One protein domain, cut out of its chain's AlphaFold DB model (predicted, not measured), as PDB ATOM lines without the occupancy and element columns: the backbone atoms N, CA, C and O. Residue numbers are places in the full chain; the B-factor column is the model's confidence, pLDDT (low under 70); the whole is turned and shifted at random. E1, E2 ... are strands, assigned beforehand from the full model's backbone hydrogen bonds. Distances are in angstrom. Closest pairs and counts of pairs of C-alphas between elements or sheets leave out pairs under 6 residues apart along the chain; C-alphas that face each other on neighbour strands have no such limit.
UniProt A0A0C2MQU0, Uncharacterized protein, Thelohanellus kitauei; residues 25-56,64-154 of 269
ATOM      1  N   GLN A  25     132.957 -71.331 -59.210       87.62
ATOM      2  CA  GLN A  25     134.183 -71.403 -58.390       87.62
ATOM      3  C   GLN A  25     133.992 -70.978 -56.922       87.62
ATOM      4  O   GLN A  25     134.669 -71.497 -56.032       87.62
ATOM      5  N   ASP A  26     133.053 -70.071 -56.656       85.31
ATOM      6  CA  ASP A  26     132.775 -69.571 -55.305       85.31
ATOM      7  C   ASP A  26     131.861 -70.502 -54.490       85.31
ATOM      8  O   ASP A  26     131.695 -70.334 -53.276       85.31
ATOM      9  N   VAL A  27     131.277 -71.515 -55.132       86.62
ATOM     10  CA  VAL A  27     130.318 -72.432 -54.519       86.62
ATOM     11  C   VAL A  27     131.057 -73.653 -53.985       86.62
ATOM     12  O   VAL A  27     131.286 -74.641 -54.679       86.62
ATOM     13  N   LYS A  28     131.419 -73.598 -52.702       89.00
ATOM     14  CA  LYS A  28     131.970 -74.752 -51.982       89.00
ATOM     15  C   LYS A  28     130.840 -75.571 -51.376       89.00
ATOM     16  O   LYS A  28     130.032 -75.037 -50.616       89.00
ATOM     17  N   ILE A  29     130.820 -76.866 -51.670       91.38
ATOM     18  CA  ILE A  29     129.785 -77.786 -51.201       91.38
ATOM     19  C   ILE A  29     130.428 -78.872 -50.349       91.38
ATOM     20  O   ILE A  29     131.267 -79.650 -50.812       91.38
ATOM     21  N   ASN A  30     129.992 -78.939 -49.097       91.69
ATOM     22  CA  ASN A  30     130.368 -79.998 -48.181       91.69
ATOM     23  C   ASN A  30     129.319 -81.099 -48.208       91.69
ATOM     24  O   ASN A  30     128.143 -80.868 -48.490       91.69
ATOM     25  N   HIS A  31     129.748 -82.302 -47.849       93.62
ATOM     26  CA  HIS A  31     128.830 -83.399 -47.618       93.62
ATOM     27  C   HIS A  31     129.280 -84.235 -46.424       93.62
ATOM     28  O   HIS A  31     130.467 -84.296 -46.099       93.62
ATOM     29  N   ARG A  32     128.317 -84.870 -45.763       93.88
ATOM     30  CA  ARG A  32     128.559 -85.839 -44.693       93.88
ATOM     31  C   ARG A  32     127.498 -86.929 -44.711       93.88
ATOM     32  O   ARG A  32     126.412 -86.735 -45.256       93.88
ATOM     33  N   TYR A  33     127.823 -88.049 -44.082       95.38
ATOM     34  CA  TYR A  33     126.941 -89.203 -43.966       95.38
ATOM     35  C   TYR A  33     126.527 -89.390 -42.513       95.38
ATOM     36  O   TYR A  33     127.365 -89.359 -41.612       95.38
ATOM     37  N   GLU A  34     125.240 -89.619 -42.301       96.75
ATOM     38  CA  GLU A  34     124.692 -90.073 -41.029       96.75
ATOM     39  C   GLU A  34     124.193 -91.507 -41.228       96.75
ATOM     40  O   GLU A  34     123.252 -91.741 -41.986       96.75
ATOM     41  N   GLU A  35     124.866 -92.482 -40.608       97.19
ATOM     42  CA  GLU A  35     124.458 -93.890 -40.673       97.19
ATOM     43  C   GLU A  35     123.109 -94.063 -39.973       97.19
ATOM     44  O   GLU A  35     122.940 -93.682 -38.813       97.19
ATOM     45  N   LEU A  36     122.142 -94.627 -40.693       95.94
ATOM     46  CA  LEU A  36     120.840 -94.954 -40.141       95.94
ATOM     47  C   LEU A  36     120.912 -96.301 -39.435       95.94
ATOM     48  O   LEU A  36     121.622 -97.217 -39.854       95.94
ATOM     49  N   LYS A  37     120.122 -96.446 -38.371       94.88
ATOM     50  CA  LYS A  37     119.979 -97.735 -37.706       94.88
ATOM     51  C   LYS A  37     119.280 -98.705 -38.659       94.88
ATOM     52  O   LYS A  37     118.106 -98.523 -38.978       94.88
ATOM     53  N   THR A  38     120.008 -99.732 -39.083       91.50
ATOM     54  CA  THR A  38     119.491-100.790 -39.949       91.50
ATOM     55  C   THR A  38     119.202-102.067 -39.174       91.50
ATOM     56  O   THR A  38     119.954-102.439 -38.272       91.50
ATOM     57  N   GLU A  39     118.174-102.791 -39.593       89.56
ATOM     58  CA  GLU A  39     117.851-104.134 -39.131       89.56
ATOM     59  C   GLU A  39     117.958-105.111 -40.304       89.56
ATOM     60  O   GLU A  39     117.498-104.827 -41.412       89.56
ATOM     61  N   LYS A  40     118.601-106.260 -40.065       85.81
ATOM     62  CA  LYS A  40     118.633-107.364 -41.027       85.81
ATOM     63  C   LYS A  40     117.457-108.282 -40.753       85.81
ATOM     64  O   LYS A  40     117.314-108.785 -39.640       85.81
ATOM     65  N   LEU A  41     116.646-108.512 -41.771       83.62
ATOM     66  CA  LEU A  41     115.486-109.388 -41.718       83.62
ATOM     67  C   LEU A  41     115.674-110.530 -42.712       83.62
ATOM     68  O   LEU A  41     116.327-110.359 -43.738       83.62
ATOM     69  N   SER A  42     115.083-111.687 -42.429       82.31
ATOM     70  CA  SER A  42     114.971-112.764 -43.406       82.31
ATOM     71  C   SER A  42     113.527-113.230 -43.493       82.31
ATOM     72  O   SER A  42     112.874-113.429 -42.469       82.31
ATOM     73  N   GLU A  43     113.028-113.380 -44.715       78.12
ATOM     74  CA  GLU A  43     111.654-113.795 -44.987       78.12
ATOM     75  C   GLU A  43     111.643-114.888 -46.051       78.12
ATOM     76  O   GLU A  43     112.415-114.853 -47.011       78.12
ATOM     77  N   LYS A  44     110.754-115.868 -45.888       73.69
ATOM     78  CA  LYS A  44     110.568-116.936 -46.864       73.69
ATOM     79  C   LYS A  44     109.389-116.600 -47.771       73.69
ATOM     80  O   LYS A  44     108.244-116.678 -47.336       73.69
ATOM     81  N   VAL A  45     109.661-116.286 -49.034       67.50
ATOM     82  CA  VAL A  45     108.656-115.918 -50.041       67.50
ATOM     83  C   VAL A  45     108.652-116.978 -51.144       67.50
ATOM     84  O   VAL A  45     109.692-117.293 -51.719       67.50
ATOM     85  N   PHE A  46     107.494-117.602 -51.392       70.19
ATOM     86  CA  PHE A  46     107.321-118.706 -52.357       70.19
ATOM     87  C   PHE A  46     108.337-119.854 -52.222       70.19
ATOM     88  O   PHE A  46     108.774-120.445 -53.205       70.19
ATOM     89  N   GLY A  47     108.736-120.183 -50.991       75.44
ATOM     90  CA  GLY A  47     109.699-121.258 -50.738       75.44
ATOM     91  C   GLY A  47     111.169-120.828 -50.757       75.44
ATOM     92  O   GLY A  47     112.008-121.607 -50.302       75.44
ATOM     93  N   TYR A  48     111.476-119.602 -51.186       64.00
ATOM     94  CA  TYR A  48     112.827-119.042 -51.226       64.00
ATOM     95  C   TYR A  48     113.075-118.136 -50.022       64.00
ATOM     96  O   TYR A  48     112.203-117.359 -49.644       64.00
ATOM     97  N   ASN A  49     114.261-118.228 -49.422       76.12
ATOM     98  CA  ASN A  49     114.666-117.329 -48.344       76.12
ATOM     99  C   ASN A  49     115.282-116.067 -48.947       76.12
ATOM    100  O   ASN A  49     116.220-116.152 -49.740       76.12
ATOM    101  N   PHE A  50     114.772-114.916 -48.538       72.88
ATOM    102  CA  PHE A  50     115.299-113.606 -48.879       72.88
ATOM    103  C   PHE A  50     115.865-112.951 -47.625       72.88
ATOM    104  O   PHE A  50     115.345-113.149 -46.526       72.88
ATOM    105  N   GLU A  51     116.931-112.177 -47.795       76.12
ATOM    106  CA  GLU A  51     117.483-111.311 -46.759       76.12
ATOM    107  C   GLU A  51     117.231-109.857 -47.146       76.12
ATOM    108  O   GLU A  51     117.405-109.469 -48.303       76.12
ATOM    109  N   PHE A  52     116.816-109.057 -46.171       79.88
ATOM    110  CA  PHE A  52     116.489-107.651 -46.342       79.88
ATOM    111  C   PHE A  52     117.266-106.815 -45.342       79.88
ATOM    112  O   PHE A  52     117.466-107.210 -44.192       79.88
ATOM    113  N   VAL A  53     117.639-105.619 -45.779       81.06
ATOM    114  CA  VAL A  53     118.134-104.559 -44.908       81.06
ATOM    115  C   VAL A  53     117.051-103.498 -44.850       81.06
ATOM    116  O   VAL A  53     116.633-102.979 -45.884       81.06
ATOM    117  N   GLN A  54     116.586-103.194 -43.646       85.75
ATOM    118  CA  GLN A  54     115.544-102.203 -43.407       85.75
ATOM    119  C   GLN A  54     116.090-101.076 -42.532       85.75
ATOM    120  O   GLN A  54     116.822-101.342 -41.585       85.75
ATOM    121  N   ALA A  55     115.708 -99.831 -42.814       88.88
ATOM    122  CA  ALA A  55     115.954 -98.682 -41.942       88.88
ATOM    123  C   ALA A  55     114.719 -97.780 -41.876       88.88
ATOM    124  O   ALA A  55     113.964 -97.684 -42.844       88.88
ATOM    125  N   ASP A  56     114.551 -97.094 -40.745       89.12
ATOM    126  CA  ASP A  56     113.601 -95.990 -40.620       89.12
ATOM    127  C   ASP A  56     114.266 -94.687 -41.084       89.12
ATOM    128  O   ASP A  56     115.317 -94.287 -40.577       89.12
ATOM    129  N   ARG A  64     104.916 -90.455 -50.178       83.75
ATOM    130  CA  ARG A  64     106.189 -89.874 -50.615       83.75
ATOM    131  C   ARG A  64     106.460 -90.186 -52.080       83.75
ATOM    132  O   ARG A  64     106.091 -91.239 -52.591       83.75
ATOM    133  N   LYS A  65     107.137 -89.274 -52.768       86.25
ATOM    134  CA  LYS A  65     107.692 -89.524 -54.101       86.25
ATOM    135  C   LYS A  65     109.179 -89.817 -53.953       86.25
ATOM    136  O   LYS A  65     109.862 -89.134 -53.196       86.25
ATOM    137  N   PHE A  66     109.674 -90.804 -54.692       86.62
ATOM    138  CA  PHE A  66     111.092 -91.140 -54.704       86.62
ATOM    139  C   PHE A  66     111.683 -90.993 -56.098       86.62
ATOM    140  O   PHE A  66     111.038 -91.327 -57.092       86.62
ATOM    141  N   GLU A  67     112.922 -90.527 -56.146       89.25
ATOM    142  CA  GLU A  67     113.782 -90.615 -57.319       89.25
ATOM    143  C   GLU A  67     114.975 -91.486 -56.960       89.25
ATOM    144  O   GLU A  67     115.538 -91.328 -55.881       89.25
ATOM    145  N   VAL A  68     115.320 -92.440 -57.820       88.56
ATOM    146  CA  VAL A  68     116.267 -93.509 -57.494       88.56
ATOM    147  C   VAL A  68     117.316 -93.602 -58.588       88.56
ATOM    148  O   VAL A  68     116.986 -93.606 -59.771       88.56
ATOM    149  N   CYS A  69     118.573 -93.759 -58.185       89.12
ATOM    150  CA  CYS A  69     119.661 -94.117 -59.075       89.12
ATOM    151  C   CYS A  69     120.497 -95.265 -58.498       89.12
ATOM    152  O   CYS A  69     120.812 -95.278 -57.310       89.12
ATOM    153  N   HIS A  70     120.885 -96.222 -59.345       89.06
ATOM    154  CA  HIS A  70     121.707 -97.371 -58.963       89.06
ATOM    155  C   HIS A  70     123.084 -97.339 -59.625       89.06
ATOM    156  O   HIS A  70     123.212 -97.514 -60.838       89.06
ATOM    157  N   ASP A  71     124.122 -97.216 -58.805       89.44
ATOM    158  CA  ASP A  71     125.498 -97.417 -59.225       89.44
ATOM    159  C   ASP A  71     125.871 -98.895 -59.116       89.44
ATOM    160  O   ASP A  71     126.266 -99.388 -58.058       89.44
ATOM    161  N   LYS A  72     125.757 -99.613 -60.230       83.75
ATOM    162  CA  LYS A  72     125.969-101.070 -60.278       83.75
ATOM    163  C   LYS A  72     127.391-101.482 -59.940       83.75
ATOM    164  O   LYS A  72     127.629-102.566 -59.414       83.75
ATOM    165  N   LYS A  73     128.361-100.640 -60.295       85.69
ATOM    166  CA  LYS A  73     129.777-100.953 -60.112       85.69
ATOM    167  C   LYS A  73     130.132-100.885 -58.631       85.69
ATOM    168  O   LYS A  73     130.755-101.804 -58.086       85.69
ATOM    169  N   GLU A  74     129.692 -99.819 -57.975       88.88
ATOM    170  CA  GLU A  74     129.925 -99.652 -56.546       88.88
ATOM    171  C   GLU A  74     128.899-100.402 -55.688       88.88
ATOM    172  O   GLU A  74     129.207-100.731 -54.543       88.88
ATOM    173  N   ASN A  75     127.787-100.845 -56.280       89.62
ATOM    174  CA  ASN A  75     126.669-101.521 -55.619       89.62
ATOM    175  C   ASN A  75     125.992-100.588 -54.594       89.62
ATOM    176  O   ASN A  75     125.685-100.980 -53.465       89.62
ATOM    177  N   LEU A  76     125.824 -99.323 -54.999       92.62
ATOM    178  CA  LEU A  76     125.238 -98.247 -54.203       92.62
ATOM    179  C   LEU A  76     123.921 -97.803 -54.829       92.62
ATOM    180  O   LEU A  76     123.871 -97.499 -56.020       92.62
ATOM    181  N   VAL A  77     122.862 -97.711 -54.030       92.62
ATOM    182  CA  VAL A  77     121.575 -97.163 -54.472       92.62
ATOM    183  C   VAL A  77     121.363 -95.813 -53.809       92.62
ATOM    184  O   VAL A  77     121.211 -95.731 -52.592       92.62
ATOM    185  N   TYR A  78     121.342 -94.756 -54.610       94.25
ATOM    186  CA  TYR A  78     120.996 -93.410 -54.178       94.25
ATOM    187  C   TYR A  78     119.503 -93.192 -54.356       94.25
ATOM    188  O   TYR A  78     118.932 -93.602 -55.366       94.25
ATOM    189  N   PHE A  79     118.868 -92.524 -53.401       93.62
ATOM    190  CA  PHE A  79     117.472 -92.147 -53.552       93.62
ATOM    191  C   PHE A  79     117.139 -90.825 -52.864       93.62
ATOM    192  O   PHE A  79     117.525 -90.584 -51.719       93.62
ATOM    193  N   LEU A  80     116.404 -89.975 -53.578       93.19
ATOM    194  CA  LEU A  80     115.780 -88.767 -53.053       93.19
ATOM    195  C   LEU A  80     114.364 -89.089 -52.603       93.19
ATOM    196  O   LEU A  80     113.637 -89.789 -53.305       93.19
ATOM    197  N   ALA A  81     113.963 -88.540 -51.464       92.31
ATOM    198  CA  ALA A  81     112.595 -88.598 -50.975       92.31
ATOM    199  C   ALA A  81     111.970 -87.201 -50.987       92.31
ATOM    200  O   ALA A  81     112.552 -86.258 -50.452       92.31
ATOM    201  N   PHE A  82     110.762 -87.088 -51.528       89.81
ATOM    202  CA  PHE A  82     109.983 -85.857 -51.616       89.81
ATOM    203  C   PHE A  82     108.587 -86.054 -51.026       89.81
ATOM    204  O   PHE A  82     108.049 -87.166 -51.005       89.81
ATOM    205  N   GLU A  83     107.961 -84.963 -50.599       88.38
ATOM    206  CA  GLU A  83     106.507 -84.930 -50.418       88.38
ATOM    207  C   GLU A  83     105.801 -85.171 -51.770       88.38
ATOM    208  O   GLU A  83     106.319 -84.798 -52.821       88.38
ATOM    209  N   GLN A  84     104.630 -85.817 -51.778       81.38
ATOM    210  CA  GLN A  84     103.932 -86.152 -53.032       81.38
ATOM    211  C   GLN A  84     103.302 -84.939 -53.743       81.38
ATOM    212  O   GLN A  84     103.015 -85.013 -54.936       81.38
ATOM    213  N   GLN A  85     103.059 -83.837 -53.029       79.62
ATOM    214  CA  GLN A  85     102.435 -82.638 -53.598       79.62
ATOM    215  C   GLN A  85     103.303 -82.038 -54.726       79.62
ATOM    216  O   GLN A  85     104.511 -82.263 -54.766       79.62
ATOM    217  N   ASN A  86     102.697 -81.299 -55.666       58.16
ATOM    218  CA  ASN A  86     103.432 -80.672 -56.775       58.16
ATOM    219  C   ASN A  86     104.531 -79.747 -56.218       58.16
ATOM    220  O   ASN A  86     104.231 -78.864 -55.420       58.16
ATOM    221  N   ASP A  87     105.778 -79.989 -56.632       67.38
ATOM    222  CA  ASP A  87     107.011 -79.376 -56.099       67.38
ATOM    223  C   ASP A  87     107.314 -79.703 -54.626       67.38
ATOM    224  O   ASP A  87     107.921 -78.909 -53.903       67.38
ATOM    225  N   GLY A  88     106.884 -80.887 -54.184       77.00
ATOM    226  CA  GLY A  88     106.996 -81.356 -52.812       77.00
ATOM    227  C   GLY A  88     108.387 -81.173 -52.214       77.00
ATOM    228  O   GLY A  88     109.418 -81.354 -52.868       77.00
ATOM    229  N   LYS A  89     108.414 -80.811 -50.931       86.94
ATOM    230  CA  LYS A  89     109.650 -80.523 -50.213       86.94
ATOM    231  C   LYS A  89     110.577 -81.743 -50.224       86.94
ATOM    232  O   LYS A  89     110.137 -82.862 -49.958       86.94
ATOM    233  N   LEU A  90     111.869 -81.512 -50.466       88.75
ATOM    234  CA  LEU A  90     112.903 -82.528 -50.284       88.75
ATOM    235  C   LEU A  90     112.953 -82.947 -48.807       88.75
ATOM    236  O   LEU A  90     113.190 -82.126 -47.917       88.75
ATOM    237  N   LEU A  91     112.736 -84.232 -48.555       88.94
ATOM    238  CA  LEU A  91     112.749 -84.839 -47.224       88.94
ATOM    239  C   LEU A  91     114.122 -85.421 -46.878       88.94
ATOM    240  O   LEU A  91     114.511 -85.455 -45.709       88.94
ATOM    241  N   GLY A  92     114.873 -85.854 -47.891       92.38
ATOM    242  CA  GLY A  92     116.252 -86.287 -47.722       92.38
ATOM    243  C   GLY A  92     116.834 -86.944 -48.964       92.38
ATOM    244  O   GLY A  92     116.105 -87.437 -49.825       92.38
ATOM    245  N   LEU A  93     118.164 -86.965 -49.014       95.56
ATOM    246  CA  LEU A  93     118.953 -87.799 -49.909       95.56
ATOM    247  C   LEU A  93     119.549 -88.939 -49.089       95.56
ATOM    248  O   LEU A  93     120.132 -88.722 -48.022       95.56
ATOM    249  N   PHE A  94     119.420 -90.152 -49.595       95.50
ATOM    250  CA  PHE A  94     119.882 -91.352 -48.924       95.50
ATOM    251  C   PHE A  94     120.731 -92.194 -49.864       95.50
ATOM    252  O   PHE A  94     120.618 -92.104 -51.088       95.50
ATOM    253  N   VAL A  95     121.576 -93.024 -49.268       95.75
ATOM    254  CA  VAL A  95     122.389 -94.005 -49.976       95.75
ATOM    255  C   VAL A  95     122.320 -95.336 -49.241       95.75
ATOM    256  O   VAL A  95     122.586 -95.412 -48.041       95.75
ATOM    257  N   ALA A  96     121.938 -96.385 -49.957       93.81
ATOM    258  CA  ALA A  96     122.026 -97.760 -49.499       93.81
ATOM    259  C   ALA A  96     123.294 -98.394 -50.079       93.81
ATOM    260  O   ALA A  96     123.428 -98.540 -51.296       93.81
ATOM    261  N   ASP A  97     124.220 -98.765 -49.199       93.62
ATOM    262  CA  ASP A  97     125.378 -99.583 -49.534       93.62
ATOM    263  C   ASP A  97     124.989-101.058 -49.428       93.62
ATOM    264  O   ASP A  97     124.874-101.628 -48.335       93.62
ATOM    265  N   MET A  98     124.783-101.675 -50.590       87.75
ATOM    266  CA  MET A  98     124.320-103.056 -50.689       87.75
ATOM    267  C   MET A  98     125.422-104.063 -50.338       87.75
ATOM    268  O   MET A  98     125.119-105.187 -49.946       87.75
ATOM    269  N   LYS A  99     126.705-103.685 -50.440       90.06
ATOM    270  CA  LYS A  99     127.828-104.538 -50.011       90.06
ATOM    271  C   LYS A  99     127.946-104.528 -48.490       90.06
ATOM    272  O   LYS A  99     128.053-105.585 -47.869       90.06
ATOM    273  N   ALA A 100     127.905-103.341 -47.888       93.44
ATOM    274  CA  ALA A 100     128.020-103.179 -46.444       93.44
ATOM    275  C   ALA A 100     126.726-103.526 -45.694       93.44
ATOM    276  O   ALA A 100     126.776-103.747 -44.483       93.44
ATOM    277  N   ASN A 101     125.590-103.621 -46.396       89.69
ATOM    278  CA  ASN A 101     124.256-103.743 -45.807       89.69
ATOM    279  C   ASN A 101     123.938-102.571 -44.870       89.69
ATOM    280  O   ASN A 101     123.458-102.772 -43.754       89.69
ATOM    281  N   LYS A 102     124.256-101.351 -45.310       94.38
ATOM    282  CA  LYS A 102     124.099-100.123 -44.526       94.38
ATOM    283  C   LYS A 102     123.329 -99.076 -45.308       94.38
ATOM    284  O   LYS A 102     123.420 -99.017 -46.529       94.38
ATOM    285  N   ILE A 103     122.585 -98.238 -44.595       95.19
ATOM    286  CA  ILE A 103     121.847 -97.121 -45.183       95.19
ATOM    287  C   ILE A 103     122.305 -95.847 -44.486       95.19
ATOM    288  O   ILE A 103     122.393 -95.804 -43.261       95.19
ATOM    289  N   TYR A 104     122.586 -94.811 -45.265       96.62
ATOM    290  CA  TYR A 104     123.019 -93.516 -44.766       96.62
ATOM    291  C   TYR A 104     122.097 -92.416 -45.274       96.62
ATOM    292  O   TYR A 104     121.657 -92.439 -46.424       96.62
ATOM    293  N   LYS A 105     121.869 -91.408 -44.436       96.31
ATOM    294  CA  LYS A 105     121.373 -90.106 -44.871       96.31
ATOM    295  C   LYS A 105     122.567 -89.264 -45.310       96.31
ATOM    296  O   LYS A 105     123.488 -89.031 -44.527       96.31
ATOM    297  N   MET A 106     122.560 -88.821 -46.561       95.88
ATOM    298  CA  MET A 106     123.562 -87.904 -47.087       95.88
ATOM    299  C   MET A 106     123.069 -86.471 -46.887       95.88
ATOM    300  O   MET A 106     121.982 -86.103 -47.326       95.88
ATOM    301  N   ILE A 107     123.882 -85.660 -46.219       93.38
ATOM    302  CA  ILE A 107     123.620 -84.236 -46.017       93.38
ATOM    303  C   ILE A 107     124.596 -83.475 -46.896       93.38
ATOM    304  O   ILE A 107     125.805 -83.647 -46.735       93.38
ATOM    305  N   ILE A 108     124.072 -82.654 -47.803       92.38
ATOM    306  CA  ILE A 108     124.844 -81.819 -48.724       92.38
ATOM    307  C   ILE A 108     124.500 -80.365 -48.414       92.38
ATOM    308  O   ILE A 108     123.326 -79.999 -48.433       92.38
ATOM    309  N   SER A 109     125.504 -79.541 -48.127       92.75
ATOM    310  CA  SER A 109     125.297 -78.143 -47.747       92.75
ATOM    311  C   SER A 109     126.357 -77.214 -48.325       92.75
ATOM    312  O   SER A 109     127.506 -77.600 -48.553       92.75
ATOM    313  N   PHE A 110     125.970 -75.960 -48.547       89.44
ATOM    314  CA  PHE A 110     126.907 -74.909 -48.929       89.44
ATOM    315  C   PHE A 110     127.817 -74.556 -47.746       89.44
ATOM    316  O   PHE A 110     127.349 -74.350 -46.623       89.44
ATOM    317  N   SER A 111     129.126 -74.452 -47.990       85.81
ATOM    318  CA  SER A 111     130.129 -74.190 -46.947       85.81
ATOM    319  C   SER A 111     129.917 -72.873 -46.209       85.81
ATOM    320  O   SER A 111     130.199 -72.801 -45.015       85.81
ATOM    321  N   ASN A 112     129.448 -71.842 -46.914       80.62
ATOM    322  CA  ASN A 112     129.391 -70.484 -46.377       80.62
ATOM    323  C   ASN A 112     128.189 -70.295 -45.441       80.62
ATOM    324  O   ASN A 112     128.339 -69.718 -44.367       80.62
ATOM    325  N   ASP A 113     127.039 -70.879 -45.793       78.69
ATOM    326  CA  ASP A 113     125.766 -70.580 -45.123       78.69
ATOM    327  C   ASP A 113     125.193 -71.772 -44.346       78.69
ATOM    328  O   ASP A 113     124.171 -71.645 -43.672       78.69
ATOM    329  N   LYS A 114     125.832 -72.951 -44.437       81.31
ATOM    330  CA  LYS A 114     125.333 -74.239 -43.907       81.31
ATOM    331  C   LYS A 114     123.908 -74.575 -44.358       81.31
ATOM    332  O   LYS A 114     123.263 -75.436 -43.764       81.31
ATOM    333  N   GLN A 115     123.424 -73.901 -45.395       87.69
ATOM    334  CA  GLN A 115     122.133 -74.167 -45.993       87.69
ATOM    335  C   GLN A 115     122.229 -75.457 -46.804       87.69
ATOM    336  O   GLN A 115     123.182 -75.648 -47.567       87.69
ATOM    337  N   ASP A 116     121.242 -76.331 -46.622       89.19
ATOM    338  CA  ASP A 116     121.141 -77.567 -47.387       89.19
ATOM    339  C   ASP A 116     120.961 -77.251 -48.874       89.19
ATOM    340  O   ASP A 116     120.179 -76.375 -49.264       89.19
ATOM    341  N   VAL A 117     121.694 -77.984 -49.704       90.00
ATOM    342  CA  VAL A 117     121.569 -77.900 -51.155       90.00
ATOM    343  C   VAL A 117     120.238 -78.525 -51.555       90.00
ATOM    344  O   VAL A 117     119.939 -79.669 -51.205       90.00
ATOM    345  N   LYS A 118     119.428 -77.777 -52.306       91.50
ATOM    346  CA  LYS A 118     118.199 -78.309 -52.891       91.50
ATOM    347  C   LYS A 118     118.568 -79.158 -54.097       91.50
ATOM    348  O   LYS A 118     119.213 -78.679 -55.017       91.50
ATOM    349  N   ILE A 119     118.165 -80.423 -54.083       93.62
ATOM    350  CA  ILE A 119     118.386 -81.344 -55.195       93.62
ATOM    351  C   ILE A 119     117.022 -81.829 -55.657       93.62
ATOM    352  O   ILE A 119     116.261 -82.412 -54.887       93.62
ATOM    353  N   SER A 120     116.721 -81.532 -56.913       92.81
ATOM    354  CA  SER A 120     115.471 -81.883 -57.585       92.81
ATOM    355  C   SER A 120     115.567 -83.182 -58.376       92.81
ATOM    356  O   SER A 120     114.553 -83.854 -58.514       92.81
ATOM    357  N   LYS A 121     116.768 -83.522 -58.867       93.88
ATOM    358  CA  LYS A 121     117.047 -84.730 -59.655       93.88
ATOM    359  C   LYS A 121     118.407 -85.313 -59.306       93.88
ATOM    360  O   LYS A 121     119.312 -84.547 -58.966       93.88
ATOM    361  N   ILE A 122     118.565 -86.628 -59.413       95.06
ATOM    362  CA  ILE A 122     119.834 -87.337 -59.223       95.06
ATOM    363  C   ILE A 122     120.131 -88.321 -60.347       95.06
ATOM    364  O   ILE A 122     119.271 -89.040 -60.841       95.06
ATOM    365  N   TRP A 123     121.418 -88.436 -60.644       94.50
ATOM    366  CA  TRP A 123     121.980 -89.484 -61.480       94.50
ATOM    367  C   TRP A 123     123.265 -90.006 -60.843       94.50
ATOM    368  O   TRP A 123     123.878 -89.350 -60.004       94.50
ATOM    369  N   CYS A 124     123.705 -91.193 -61.233       92.56
ATOM    370  CA  CYS A 124     124.844 -91.859 -60.624       92.56
ATOM    371  C   CYS A 124     125.448 -92.867 -61.597       92.56
ATOM    372  O   CYS A 124     124.738 -93.521 -62.363       92.56
ATOM    373  N   SER A 125     126.775 -92.956 -61.590       89.25
ATOM    374  CA  SER A 125     127.521 -93.857 -62.461       89.25
ATOM    375  C   SER A 125     128.977 -93.954 -62.011       89.25
ATOM    376  O   SER A 125     129.619 -92.940 -61.736       89.25
ATOM    377  N   HIS A 126     129.531 -95.166 -61.997       87.44
ATOM    378  CA  HIS A 126     130.961 -95.431 -61.799       87.44
ATOM    379  C   HIS A 126     131.598 -94.834 -60.522       87.44
ATOM    380  O   HIS A 126     132.770 -94.456 -60.520       87.44
ATOM    381  N   GLY A 127     130.849 -94.794 -59.430       88.50
ATOM    382  CA  GLY A 127     131.184 -94.208 -58.135       88.50
ATOM    383  C   GLY A 127     130.945 -92.703 -58.051       88.50
ATOM    384  O   GLY A 127     131.333 -92.085 -57.062       88.50
ATOM    385  N   SER A 128     130.352 -92.108 -59.086       91.88
ATOM    386  CA  SER A 128     130.064 -90.679 -59.160       91.88
ATOM    387  C   SER A 128     128.579 -90.414 -58.935       91.88
ATOM    388  O   SER A 128     127.728 -91.187 -59.378       91.88
ATOM    389  N   LEU A 129     128.275 -89.304 -58.267       94.69
ATOM    390  CA  LEU A 129     126.923 -88.826 -57.992       94.69
ATOM    391  C   LEU A 129     126.739 -87.442 -58.615       94.69
ATOM    392  O   LEU A 129     127.567 -86.548 -58.434       94.69
ATOM    393  N   TYR A 130     125.624 -87.268 -59.309       95.69
ATOM    394  CA  TYR A 130     125.225 -86.037 -59.971       95.69
ATOM    395  C   TYR A 130     123.873 -85.625 -59.401       95.69
ATOM    396  O   TYR A 130     122.980 -86.458 -59.273       95.69
ATOM    397  N   GLY A 131     123.721 -84.358 -59.043       95.69
ATOM    398  CA  GLY A 131     122.463 -83.795 -58.566       95.69
ATOM    399  C   GLY A 131     122.159 -82.504 -59.304       95.69
ATOM    400  O   GLY A 131     123.081 -81.755 -59.600       95.69
ATOM    401  N   PHE A 132     120.897 -82.219 -59.598       95.75
ATOM    402  CA  PHE A 132     120.507 -80.964 -60.244       95.75
ATOM    403  C   PHE A 132     119.480 -80.205 -59.412       95.75
ATOM    404  O   PHE A 132     118.553 -80.808 -58.863       95.75
ATOM    405  N   ASP A 133     119.635 -78.889 -59.336       93.94
ATOM    406  CA  ASP A 133     118.666 -77.964 -58.751       93.94
ATOM    407  C   ASP A 133     117.925 -77.200 -59.855       93.94
ATOM    408  O   ASP A 133     118.450 -76.229 -60.399       93.94
ATOM    409  N   ASP A 134     116.684 -77.597 -60.150       91.81
ATOM    410  CA  ASP A 134     115.829 -76.918 -61.132       91.81
ATOM    411  C   ASP A 134     115.543 -75.435 -60.766       91.81
ATOM    412  O   ASP A 134     115.147 -74.659 -61.643       91.81
ATOM    413  N   GLN A 135     115.722 -75.016 -59.498       91.50
ATOM    414  CA  GLN A 135     115.482 -73.629 -59.061       91.50
ATOM    415  C   GLN A 135     116.656 -72.705 -59.370       91.50
ATOM    416  O   GLN A 135     116.449 -71.557 -59.763       91.50
ATOM    417  N   THR A 136     117.878 -73.187 -59.149       92.31
ATOM    418  CA  THR A 136     119.100 -72.390 -59.327       92.31
ATOM    419  C   THR A 136     119.856 -72.736 -60.605       92.31
ATOM    420  O   THR A 136     120.876 -72.109 -60.881       92.31
ATOM    421  N   ASP A 137     119.377 -73.718 -61.371       94.69
ATOM    422  CA  ASP A 137     120.020 -74.270 -62.565       94.69
ATOM    423  C   ASP A 137     121.470 -74.716 -62.315       94.69
ATOM    424  O   ASP A 137     122.350 -74.590 -63.170       94.69
ATOM    425  N   HIS A 138     121.730 -75.234 -61.112       95.12
ATOM    426  CA  HIS A 138     123.032 -75.770 -60.745       95.12
ATOM    427  C   HIS A 138     123.063 -77.288 -60.881       95.12
ATOM    428  O   HIS A 138     122.250 -78.010 -60.300       95.12
ATOM    429  N   LEU A 139     124.067 -77.771 -61.605       96.38
ATOM    430  CA  LEU A 139     124.494 -79.158 -61.607       96.38
ATOM    431  C   LEU A 139     125.593 -79.351 -60.564       96.38
ATOM    432  O   LEU A 139     126.668 -78.761 -60.653       96.38
ATOM    433  N   PHE A 140     125.346 -80.228 -59.606       95.75
ATOM    434  CA  PHE A 140     126.310 -80.686 -58.621       95.75
ATOM    435  C   PHE A 140     126.895 -82.019 -59.058       95.75
ATOM    436  O   PHE A 140     126.169 -82.939 -59.425       95.75
ATOM    437  N   MET A 141     128.214 -82.141 -58.992       95.31
ATOM    438  CA  MET A 141     128.935 -83.327 -59.428       95.31
ATOM    439  C   MET A 141     129.946 -83.734 -58.367       95.31
ATOM    440  O   MET A 141     130.844 -82.965 -58.036       95.31
ATOM    441  N   LYS A 142     129.833 -84.961 -57.868       94.31
ATOM    442  CA  LYS A 142     130.858 -85.608 -57.055       94.31
ATOM    443  C   LYS A 142     131.390 -86.809 -57.811       94.31
ATOM    444  O   LYS A 142     130.710 -87.826 -57.916       94.31
ATOM    445  N   LEU A 143     132.609 -86.689 -58.324       92.00
ATOM    446  CA  LEU A 143     133.312 -87.815 -58.928       92.00
ATOM    447  C   LEU A 143     133.848 -88.751 -57.842       92.00
ATOM    448  O   LEU A 143     134.128 -88.322 -56.723       92.00
ATOM    449  N   SER A 144     134.056 -90.024 -58.180       87.62
ATOM    450  CA  SER A 144     134.472 -91.053 -57.213       87.62
ATOM    451  C   SER A 144     135.789 -90.744 -56.480       87.62
ATOM    452  O   SER A 144     136.040 -91.269 -55.399       87.62
ATOM    453  N   ARG A 145     136.667 -89.937 -57.092       85.44
ATOM    454  CA  ARG A 145     137.973 -89.540 -56.540       85.44
ATOM    455  C   ARG A 145     137.950 -88.170 -55.874       85.44
ATOM    456  O   ARG A 145     138.911 -87.824 -55.192       85.44
ATOM    457  N   ASP A 146     136.891 -87.398 -56.087       88.31
ATOM    458  CA  ASP A 146     136.808 -86.033 -55.595       88.31
ATOM    459  C   ASP A 146     136.328 -86.058 -54.145       88.31
ATOM    460  O   ASP A 146     135.339 -86.712 -53.806       88.31
ATOM    461  N   GLU A 147     137.009 -85.324 -53.267       87.88
ATOM    462  CA  GLU A 147     136.557 -85.163 -51.884       87.88
ATOM    463  C   GLU A 147     135.284 -84.312 -51.824       87.88
ATOM    464  O   GLU A 147     134.352 -84.641 -51.093       87.88
ATOM    465  N   GLN A 148     135.194 -83.268 -52.646       89.81
ATOM    466  CA  GLN A 148     134.106 -82.289 -52.630       89.81
ATOM    467  C   GLN A 148     133.230 -82.385 -53.880       89.81
ATOM    468  O   GLN A 148     133.642 -82.923 -54.906       89.81
ATOM    469  N   PHE A 149     132.010 -81.856 -53.784       94.25
ATOM    470  CA  PHE A 149     131.181 -81.630 -54.963       94.25
ATOM    471  C   PHE A 149     131.689 -80.398 -55.713       94.25
ATOM    472  O   PHE A 149     131.994 -79.374 -55.101       94.25
ATOM    473  N   LYS A 150     131.709 -80.490 -57.038       94.38
ATOM    474  CA  LYS A 150     131.788 -79.346 -57.946       94.38
ATOM    475  C   LYS A 150     130.382 -78.869 -58.272       94.38
ATOM    476  O   LYS A 150     129.454 -79.677 -58.318       94.38
ATOM    477  N   ALA A 151     130.237 -77.576 -58.513       95.38
ATOM    478  CA  ALA A 151     128.983 -76.969 -58.925       95.38
ATOM    479  C   ALA A 151     129.174 -76.288 -60.278       95.38
ATOM    480  O   ALA A 151     130.159 -75.582 -60.491       95.38
ATOM    481  N   PHE A 152     128.228 -76.492 -61.184       95.25
ATOM    482  CA  PHE A 152     128.219 -75.885 -62.505       95.25
ATOM    483  C   PHE A 152     126.884 -75.191 -62.715       95.25
ATOM    484  O   PHE A 152     125.838 -75.823 -62.589       95.25
ATOM    485  N   TYR A 153     126.920 -73.908 -63.048       95.19
ATOM    486  CA  TYR A 153     125.743 -73.196 -63.511       95.19
ATOM    487  C   TYR A 153     125.472 -73.561 -64.970       95.19
ATOM    488  O   TYR A 153     126.369 -73.455 -65.813       95.19
ATOM    489  N   VAL A 154     124.247 -73.997 -65.255       95.19
ATOM    490  CA  VAL A 154     123.770 -74.306 -66.602       95.19
ATOM    491  C   VAL A 154     122.850 -73.164 -67.028       95.19
ATOM    492  O   VAL A 154     121.695 -73.084 -66.627       95.19
TER     493      VAL A 154
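Overview. This is residues 25 to 56 and 64 to 154 of the 269 residues of an uncharacterized protein of Thelohanellus kitauei (UniProt A0A0C2MQU0). Two strongly twisted sheets, one of five strands and one of four, lie face to face as a sandwich, and the hairpin of E2 and E3 reaches away from it as an arm whose tip, residues 44 to 49, sticks out. The arm makes much of the length: the C-alphas span 56 by 36 by 23 A, an elongated outline. The printed part has 123 residues with no named helix and eleven named strands, E1 to E11 in chain order, and its class is all strand. The sheets run E1 E7 E6 E5 E4 and E8 E9 E10 E11, both antiparallel. The whole is compact, with a radius of gyration of the C-alphas of 15.9 A.

Along the chain. E1, residues 29 to 35, begins with C-alpha 29 at (129.785, -77.786, -51.201). It runs on into E2, residues 38 to 45, across a break of 2 residues, at 61 degrees. E3 is residues 48 to 55, 22.6 A long. After the cut come E4, residues 64 to 71, 22.4 A long, and E5, residues 76 to 83, 23.3 A long. E6 is residues 90 to 97, and E7, the longest strand by residues, is 102 to 110, 25.7 A from C-alpha 102 at (124.099, -100.123, -44.526). E8 is residues 121 to 125, E9 128 to 133, E10 138 to 142 and E11 150 to 154, ending with C-alpha 154 at (123.770, -74.306, -66.602).

Arrangement. In the larger sheet E1 and E4 are edge strands. N 32 and O 107 of E1 and E7 are 3.0 A apart, within hydrogen-bond range, as are N 95 and O 104 of E6 and E7 at 2.9 A, N 79 and O 94 of E5 and E6 at 2.9 A, and N 67 and O 80 of E4 and E5 at 3.0 A. E4 E5 E6 E7 form a meander, each strand the antiparallel neighbour of the one before, and so do E8 E9 E10 E11. In the latter, N 123 and O 130 are 2.9 A apart, N 131 and O 140 2.9 A, and N 139 and O 152 2.8 A. Between the sheets, the closest C-alphas of E4 and E8 are those of Asp 71 and Ser 125, 5.2 A apart; those of E1 and E11 are Ile 29 and Lys 150, 7.2 A. The hairpin E2 and E3 has N 41 and O 52 at 2.9 A; the closest C-alphas of E2 and E7, Thr 38 and Lys 102, are 6.5 A apart.

Size, cuts and confidence. The C-alphas farthest apart, those of Asp 26 and Gly 47, are 56.8 A apart. Residues 57 to 63 are not printed, and C-alphas 56 and 64 are 13.9 A apart across this cut. Of the links that are printed whole, none is long. The mean pLDDT of the printed part is 88.8; residues 45, 48, 86 and 87 are under 70.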